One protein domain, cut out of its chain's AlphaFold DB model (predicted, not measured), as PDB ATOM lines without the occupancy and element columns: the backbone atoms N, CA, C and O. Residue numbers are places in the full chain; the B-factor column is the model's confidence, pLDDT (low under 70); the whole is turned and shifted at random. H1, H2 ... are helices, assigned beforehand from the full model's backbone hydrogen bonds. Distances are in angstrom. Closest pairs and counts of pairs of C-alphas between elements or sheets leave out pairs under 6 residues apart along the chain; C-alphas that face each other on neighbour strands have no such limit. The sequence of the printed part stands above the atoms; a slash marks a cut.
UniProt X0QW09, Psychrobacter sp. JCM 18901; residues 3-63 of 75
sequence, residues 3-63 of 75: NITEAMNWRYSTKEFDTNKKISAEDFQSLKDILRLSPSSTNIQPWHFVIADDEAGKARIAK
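Overview. This is residues 3 to 63 of the 75 residues of a protein of Psychrobacter sp. JCM 18901 (UniProt X0QW09). The longest helix, H2, makes the middle limb of an open, S-shaped chain: on one side of it lies the limb of residues 3 to 20 with the short helix H1, and on the other side residues 45 to 54 fold back past H2 toward the last helix, H3. The three helices form no bundle, and much of the S is long link. The printed part has 61 residues with three named helices, in the order H1, H2, H3, and no named strand. The class is all helix, though under half of the residues, 29 of 61, are in named elements. The whole is loose, with a radius of gyration of the C-alphas of 14.7 A, and spans 38 by 30 by 23 A.

Arrangement. H2, residues 25 to 37, touches no helix. H1, residues 4 to 10, is apart from H2, and so is H3, residues 55 to 63. H1 and H3 are also apart. Residues 3 to 21, of which 4 to 10 belong to H1, stand free. Residues 38 to 44 stand free, and so do residues 54 to 59, of which 55 to 59 belong to H3. In H1, H2 and H3 every O i to N i+4 pair is within hydrogen-bond range.

Along the chain. H2 has 13 residues and measures 18.2 A from C-alpha 25 at (125.365, 257.150, 329.015) to C-alpha 37 at (131.549, 260.303, 312.144). H1 has 7 residues and measures 9.9 A, beginning with C-alpha 4 at (114.074, 257.645, 309.229). H3 has 9 residues and measures 12.6 A, ending with C-alpha 63 at (125.849, 283.714, 328.723).

Size, cuts and confidence. The C-alphas of Asn 20 and Thr 42 are the two farthest apart, at 40.9 A. The links from H1 to H2, 14 residues, and from H2 to H3, 17 residues, are both long. The printed part has no cut. Its mean pLDDT is 96.2, and no printed residue is under 70.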
ATOM      1  N   ASN A   3     111.023 254.458 311.406       95.19
ATOM      2  CA  ASN A   3     111.973 254.604 310.298       95.19
ATOM      3  C   ASN A   3     112.484 256.056 310.208       95.19
ATOM      4  O   ASN A   3     112.012 256.944 310.922       95.19
ATOM      5  N   ILE A   4     113.460 256.315 309.331       95.38
ATOM      6  CA  ILE A   4     114.074 257.645 309.229       95.38
ATOM      7  C   ILE A   4     113.053 258.737 308.874       95.38
ATOM      8  O   ILE A   4     113.048 259.794 309.497       95.38
ATOM      9  N   THR A   5     112.134 258.473 307.945       97.00
ATOM     10  CA  THR A   5     111.104 259.435 307.531       97.00
ATOM     11  C   THR A   5     110.162 259.776 308.685       97.00
ATOM     12  O   THR A   5     109.845 260.941 308.921       97.00
ATOM     13  N   GLU A   6     109.749 258.777 309.461       97.44
ATOM     14  CA  GLU A   6     108.901 258.961 310.643       97.44
ATOM     15  C   GLU A   6     109.611 259.743 311.752       97.44
ATOM     16  O   GLU A   6     109.005 260.611 312.381       97.44
ATOM     17  N   ALA A   7     110.896 259.469 311.991       95.25
ATOM     18  CA  ALA A   7     111.700 260.209 312.960       95.25
ATOM     19  C   ALA A   7     111.843 261.688 312.561       95.25
ATOM     20  O   ALA A   7     111.695 262.574 313.406       95.25
ATOM     21  N   MET A   8     112.056 261.955 311.269       95.75
ATOM     22  CA  MET A   8     112.203 263.311 310.736       95.75
ATOM     23  C   MET A   8     110.901 264.118 310.776       95.75
ATOM     24  O   MET A   8     110.959 265.314 311.052       95.75
ATOM     25  N   ASN A   9     109.743 263.480 310.574       96.44
ATOM     26  CA  ASN A   9     108.435 264.132 310.722       96.44
ATOM     27  C   ASN A   9     108.041 264.364 312.185       96.44
ATOM     28  O   ASN A   9     107.312 265.302 312.490       96.44
ATOM     29  N   TRP A  10     108.488 263.497 313.094       96.81
ATOM     30  CA  TRP A  10     108.105 263.574 314.502       96.81
ATOM     31  C   TRP A  10     108.921 264.593 315.309       96.81
ATOM     32  O   TRP A  10     108.399 265.167 316.267       96.81
ATOM     33  N   ARG A  11     110.197 264.814 314.968       96.69
ATOM     34  CA  ARG A  11     111.037 265.786 315.687       96.69
ATOM     35  C   ARG A  11     110.501 267.210 315.533       96.69
ATOM     36  O   ARG A  11     109.998 267.599 314.484       96.69
ATOM     37  N   TYR A  12     110.710 268.023 316.558       97.12
ATOM     38  CA  TYR A  12     110.403 269.450 316.553       97.12
ATOM     39  C   TYR A  12     111.470 270.215 317.345       97.12
ATOM     40  O   TYR A  12     112.271 269.616 318.064       97.12
ATOM     41  N   SER A  13     111.505 271.540 317.206       96.44
ATOM     42  CA  SER A  13     112.413 272.390 317.982       96.44
ATOM     43  C   SER A  13     111.852 272.617 319.387       96.44
ATOM     44  O   SER A  13     110.954 273.441 319.570       96.44
ATOM     45  N   THR A  14     112.376 271.883 320.369       95.44
ATOM     46  CA  THR A  14     112.005 272.004 321.785       95.44
ATOM     47  C   THR A  14     112.244 273.422 322.309       95.44
ATOM     48  O   THR A  14     113.291 274.016 322.057       95.44
ATOM     49  N   LYS A  15     111.257 273.974 323.026       93.38
ATOM     50  CA  LYS A  15     111.309 275.327 323.610       93.38
ATOM     51  C   LYS A  15     111.700 275.335 325.086       93.38
ATOM     52  O   LYS A  15     112.301 276.299 325.537       93.38
ATOM     53  N   GLU A  16     111.401 274.253 325.797       94.25
ATOM     54  CA  GLU A  16     111.705 274.069 327.212       94.25
ATOM     55  C   GLU A  16     112.101 272.609 327.454       94.25
ATOM     56  O   GLU A  16     111.483 271.694 326.902       94.25
ATOM     57  N   PHE A  17     113.151 272.394 328.245       94.50
ATOM     58  CA  PHE A  17     113.673 271.070 328.579       94.50
ATOM     59  C   PHE A  17     113.413 270.756 330.055       94.50
ATOM     60  O   PHE A  17     113.598 271.610 330.916       94.50
ATOM     61  N   ASP A  18     113.041 269.510 330.350       95.56
ATOM     62  CA  ASP A  18     112.893 269.009 331.721       95.56
ATOM     63  C   ASP A  18     114.272 268.844 332.382       95.56
ATOM     64  O   ASP A  18     115.098 268.047 331.930       95.56
ATOM     65  N   THR A  19     114.524 269.586 333.461       93.81
ATOM     66  CA  THR A  19     115.823 269.625 334.154       93.81
ATOM     67  C   THR A  19     116.172 268.320 334.876       93.81
ATOM     68  O   THR A  19     117.359 268.043 335.099       93.81
ATOM     69  N   ASN A  20     115.163 267.498 335.188       95.75
ATOM     70  CA  ASN A  20     115.318 266.225 335.894       95.75
ATOM     71  C   ASN A  20     115.609 265.056 334.948       95.75
ATOM     72  O   ASN A  20     116.061 264.000 335.394       95.75
ATOM     73  N   LYS A  21     115.381 265.220 333.640       96.06
ATOM     74  CA  LYS A  21     115.657 264.178 332.648       96.06
ATOM     75  C   LYS A  21     117.079 264.302 332.130       96.06
ATOM     76  O   LYS A  21     117.458 265.305 331.530       96.06
ATOM     77  N   LYS A  22     117.867 263.250 332.349       95.06
ATOM     78  CA  LYS A  22     119.234 263.127 331.835       95.06
ATOM     79  C   LYS A  22     119.279 262.119 330.694       95.06
ATOM     80  O   LYS A  22     118.500 261.168 330.661       95.06
ATOM     81  N   ILE A  23     120.188 262.359 329.756       95.50
ATOM     82  CA  ILE A  23     120.473 261.434 328.659       95.50
ATOM     83  C   ILE A  23     121.200 260.223 329.255       95.50
ATOM     84  O   ILE A  23     122.041 260.384 330.141       95.50
ATOM     85  N   SER A  24     120.863 259.013 328.806       97.44
ATOM     86  CA  SER A  24     121.585 257.813 329.232       97.44
ATOM     87  C   SER A  24     123.041 257.858 328.742       97.44
ATOM     88  O   SER A  24     123.347 258.485 327.727       97.44
ATOM     89  N   ALA A  25     123.961 257.180 329.434       96.75
ATOM     90  CA  ALA A  25     125.365 257.150 329.015       96.75
ATOM     91  C   ALA A  25     125.546 256.539 327.608       96.75
ATOM     92  O   ALA A  25     126.399 256.990 326.844       96.75
ATOM     93  N   GLU A  26     124.718 255.549 327.260       98.00
ATOM     94  CA  GLU A  26     124.712 254.882 325.956       98.00
ATOM     95  C   GLU A  26     124.241 255.815 324.834       98.00
ATOM     96  O   GLU A  26     124.934 255.978 323.824       98.00
ATOM     97  N   ASP A  27     123.110 256.497 325.031       97.25
ATOM     98  CA  ASP A  27     122.599 257.471 324.062       97.25
ATOM     99  C   ASP A  27     123.584 258.628 323.893       97.25
ATOM    100  O   ASP A  27     123.841 259.095 322.782       97.25
ATOM    101  N   PHE A  28     124.191 259.077 324.992       97.00
ATOM    102  CA  PHE A  28     125.153 260.168 324.957       97.00
ATOM    103  C   PHE A  28     126.436 259.789 324.214       97.00
ATOM    104  O   PHE A  28     126.989 260.600 323.467       97.00
ATOM    105  N   GLN A  29     126.904 258.549 324.371       98.00
ATOM    106  CA  GLN A  29     128.013 258.025 323.583       98.00
ATOM    107  C   GLN A  29     127.652 257.936 322.097       98.00
ATOM    108  O   GLN A  29     128.406 258.433 321.261       98.00
ATOM    109  N   SER A  30     126.459 257.435 321.778       97.81
ATOM    110  CA  SER A  30     125.955 257.369 320.402       97.81
ATOM    111  C   SER A  30     125.894 258.752 319.740       97.81
ATOM    112  O   SER A  30     126.317 258.912 318.595       97.81
ATOM    113  N   LEU A  31     125.448 259.785 320.463       97.00
ATOM    114  CA  LEU A  31     125.443 261.171 319.975       97.00
ATOM    115  C   LEU A  31     126.857 261.683 319.669       97.00
ATOM    116  O   LEU A  31     127.079 262.273 318.611       97.00
ATOM    117  N   LYS A  32     127.821 261.437 320.565       97.62
ATOM    118  CA  LYS A  32     129.231 261.805 320.351       97.62
ATOM    119  C   LYS A  32     129.812 261.125 319.111       97.62
ATOM    120  O   LYS A  32     130.531 261.765 318.343       97.62
ATOM    121  N   ASP A  33     129.479 259.858 318.895       98.12
ATOM    122  CA  ASP A  33     129.943 259.113 317.729       98.12
ATOM    123  C   ASP A  33     129.331 259.638 316.427       98.12
ATOM    124  O   ASP A  33     130.064 259.821 315.457       98.12
ATOM    125  N   ILE A  34     128.042 259.987 316.413       97.31
ATOM    126  CA  ILE A  34     127.392 260.610 315.248       97.31
ATOM    127  C   ILE A  34     128.054 261.950 314.893       97.31
ATOM    128  O   ILE A  34     128.343 262.194 313.722       97.31
ATOM    129  N   LEU A  35     128.338 262.802 315.887       97.31
ATOM    130  CA  LEU A  35     129.030 264.079 315.663       97.31
ATOM    131  C   LEU A  35     130.418 263.869 315.043       97.31
ATOM    132  O   LEU A  35     130.791 264.566 314.100       97.31
ATOM    133  N   ARG A  36     131.173 262.891 315.554       97.62
ATOM    134  CA  ARG A  36     132.533 262.571 315.095       97.62
ATOM    135  C   ARG A  36     132.564 261.933 313.707       97.62
ATOM    136  O   ARG A  36     133.489 262.196 312.949       97.62
ATOM    137  N   LEU A  37     131.594 261.081 313.389       97.88
ATOM    138  CA  LEU A  37     131.549 260.303 312.144       97.88
ATOM    139  C   LEU A  37     130.816 261.019 311.002       97.88
ATOM    140  O   LEU A  37     130.677 260.455 309.916       97.88
ATOM    141  N   SER A  38     130.344 262.247 311.227       97.44
ATOM    142  CA  SER A  38     129.672 263.037 310.199       97.44
ATOM    143  C   SER A  38     130.594 263.262 308.986       97.44
ATOM    144  O   SER A  38     131.758 263.637 309.155       97.44
ATOM    145  N   PRO A  39     130.119 263.059 307.745       97.44
ATOM    146  CA  PRO A  39     130.928 263.301 306.559       97.44
ATOM    147  C   PRO A  39     131.177 264.800 306.355       97.44
ATOM    148  O   PRO A  39     130.311 265.640 306.599       97.44
ATOM    149  N   SER A  40     132.360 265.145 305.847       97.88
ATOM    150  CA  SER A  40     132.724 266.515 305.465       97.88
ATOM    151  C   SER A  40     133.389 266.540 304.093       97.88
ATOM    152  O   SER A  40     133.951 265.536 303.646       97.88
ATOM    153  N   SER A  41     133.332 267.691 303.414       97.31
ATOM    154  CA  SER A  41     134.038 267.879 302.141       97.31
ATOM    155  C   SER A  41     135.518 267.541 302.308       97.31
ATOM    156  O   SER A  41     136.143 267.974 303.278       97.31
ATOM    157  N   THR A  42     136.038 266.698 301.411       97.38
ATOM    158  CA  THR A  42     137.416 266.172 301.443       97.38
ATOM    159  C   THR A  42     137.861 265.627 302.815       97.38
ATOM    160  O   THR A  42     139.051 265.581 303.106       97.38
ATOM    161  N   ASN A  43     136.909 265.215 303.661       96.88
ATOM    162  CA  ASN A  43     137.099 264.730 305.029       96.88
ATOM    163  C   ASN A  43     137.900 265.657 305.976       96.88
ATOM    164  O   ASN A  43     138.516 265.182 306.932       96.88
ATOM    165  N   ILE A  44     137.900 266.974 305.734       97.06
ATOM    166  CA  ILE A  44     138.703 267.935 306.522       97.06
ATOM    167  C   ILE A  44     138.160 268.169 307.934       97.06
ATOM    168  O   ILE A  44     138.876 268.717 308.763       97.06
ATOM    169  N   GLN A  45     136.906 267.775 308.192       97.75
ATOM    170  CA  GLN A  45     136.242 267.831 309.498       97.75
ATOM    171  C   GLN A  45     136.449 269.187 310.201       97.75
ATOM    172  O   GLN A  45     137.015 269.235 311.294       97.75
ATOM    173  N   PRO A  46     136.027 270.314 309.586       97.38
ATOM    174  CA  PRO A  46     136.395 271.657 310.028       97.38
ATOM    175  C   PRO A  46     135.492 272.130 311.179       97.38
ATOM    176  O   PRO A  46     134.961 273.239 311.166       97.38
ATOM    177  N   TRP A  47     135.259 271.262 312.157       97.50
ATOM    178  CA  TRP A  47     134.393 271.494 313.302       97.50
ATOM    179  C   TRP A  47     135.120 271.187 314.604       97.50
ATOM    180  O   TRP A  47     136.012 270.343 314.679       97.50
ATOM    181  N   HIS A  48     134.696 271.867 315.660       97.19
ATOM    182  CA  HIS A  48     135.068 271.551 317.027       97.19
ATOM    183  C   HIS A  48     133.799 271.561 317.872       97.19
ATOM    184  O   HIS A  48     133.031 272.523 317.828       97.19
ATOM    185  N   PHE A  49     133.570 270.488 318.623       97.62
ATOM    186  CA  PHE A  49     132.389 270.350 319.464       97.62
ATOM    187  C   PHE A  49     132.767 270.601 320.919       97.62
ATOM    188  O   PHE A  49     133.600 269.894 321.480       97.62
ATOM    189  N   VAL A  50     132.124 271.590 321.536       96.81
ATOM    190  CA  VAL A  50     132.203 271.820 322.980       96.81
ATOM    191  C   VAL A  50     130.973 271.187 323.617       96.81
ATOM    192  O   VAL A  50     129.846 271.552 323.288       96.81
ATOM    193  N   ILE A  51     131.191 270.236 324.521       96.56
ATOM    194  CA  ILE A  51     130.125 269.521 325.224       96.56
ATOM    195  C   ILE A  51     130.102 270.002 326.674       96.56
ATOM    196  O   ILE A  51     131.066 269.800 327.408       96.56
ATOM    197  N   ALA A  52     129.002 270.636 327.076       96.12
ATOM    198  CA  ALA A  52     128.749 271.013 328.463       96.12
ATOM    199  C   ALA A  52     127.800 270.000 329.113       96.12
ATOM    200  O   ALA A  52     126.588 270.069 328.914       96.12
ATOM    201  N   ASP A  53     128.369 269.070 329.879       94.12
ATOM    202  CA  ASP A  53     127.639 268.006 330.588       94.12
ATOM    203  C   ASP A  53     127.503 268.280 332.101       94.12
ATOM    204  O   ASP A  53     127.088 267.435 332.887       94.12
ATOM    205  N   ASP A  54     127.839 269.496 332.532       94.44
ATOM    206  CA  ASP A  54     127.671 269.962 333.905       94.44
ATOM    207  C   ASP A  54     126.931 271.310 333.957       94.44
ATOM    208  O   ASP A  54     126.741 272.007 332.953       94.44
ATOM    209  N   GLU A  55     126.450 271.679 335.145       93.31
ATOM    210  CA  GLU A  55     125.706 272.932 335.325       93.31
ATOM    211  C   GLU A  55     126.585 274.167 335.077       93.31
ATOM    212  O   GLU A  55     126.126 275.144 334.484       93.31
ATOM    213  N   ALA A  56     127.865 274.118 335.459       95.75
ATOM    214  CA  ALA A  56     128.796 275.230 335.279       95.75
ATOM    215  C   ALA A  56     129.082 275.517 333.793       95.75
ATOM    216  O   ALA A  56     129.054 276.672 333.355       95.75
ATOM    217  N   GLY A  57     129.313 274.474 332.999       95.75
ATOM    218  CA  GLY A  57     129.514 274.549 331.558       95.75
ATOM    219  C   GLY A  57     128.262 275.033 330.841       95.75
ATOM    220  O   GLY A  57     128.353 275.934 330.003       95.75
ATOM    221  N   LYS A  58     127.082 274.521 331.214       94.62
ATOM    222  CA  LYS A  58     125.805 274.985 330.647       94.62
ATOM    223  C   LYS A  58     125.557 276.461 330.953       94.62
ATOM    224  O   LYS A  58     125.224 277.213 330.039       94.62
ATOM    225  N   ALA A  59     125.806 276.903 332.187       93.88
ATOM    226  CA  ALA A  59     125.706 278.312 332.564       93.88
ATOM    227  C   ALA A  59     126.686 279.192 331.770       93.88
ATOM    228  O   ALA A  59     126.329 280.287 331.338       93.88
ATOM    229  N   ARG A  60     127.914 278.717 331.520       95.25
ATOM    230  CA  ARG A  60     128.895 279.439 330.695       95.25
ATOM    231  C   ARG A  60     128.427 279.602 329.248       95.25
ATOM    232  O   ARG A  60     128.612 280.680 328.693       95.25
ATOM    233  N   ILE A  61     127.829 278.570 328.654       94.00
ATOM    234  CA  ILE A  61     127.266 278.642 327.294       94.00
ATOM    235  C   ILE A  61     126.047 279.574 327.261       94.00
ATOM    236  O   ILE A  61     125.926 280.378 326.338       94.00
ATOM    237  N   ALA A  62     125.184 279.527 328.284       92.56
ATOM    238  CA  ALA A  62     123.972 280.346 328.366       92.56
ATOM    239  C   ALA A  62     124.261 281.856 328.297       92.56
ATOM    240  O   ALA A  62     123.504 282.587 327.658       92.56
ATOM    241  N   LYS A  63     125.402 282.312 328.836       93.38
ATOM    242  CA  LYS A  63     125.849 283.714 328.723       93.38
ATOM    243  C   LYS A  63     125.929 284.209 327.276       93.38
ATOM    244  O   LYS A  63     125.624 285.360 326.990       93.38
TER     245      LYS A  63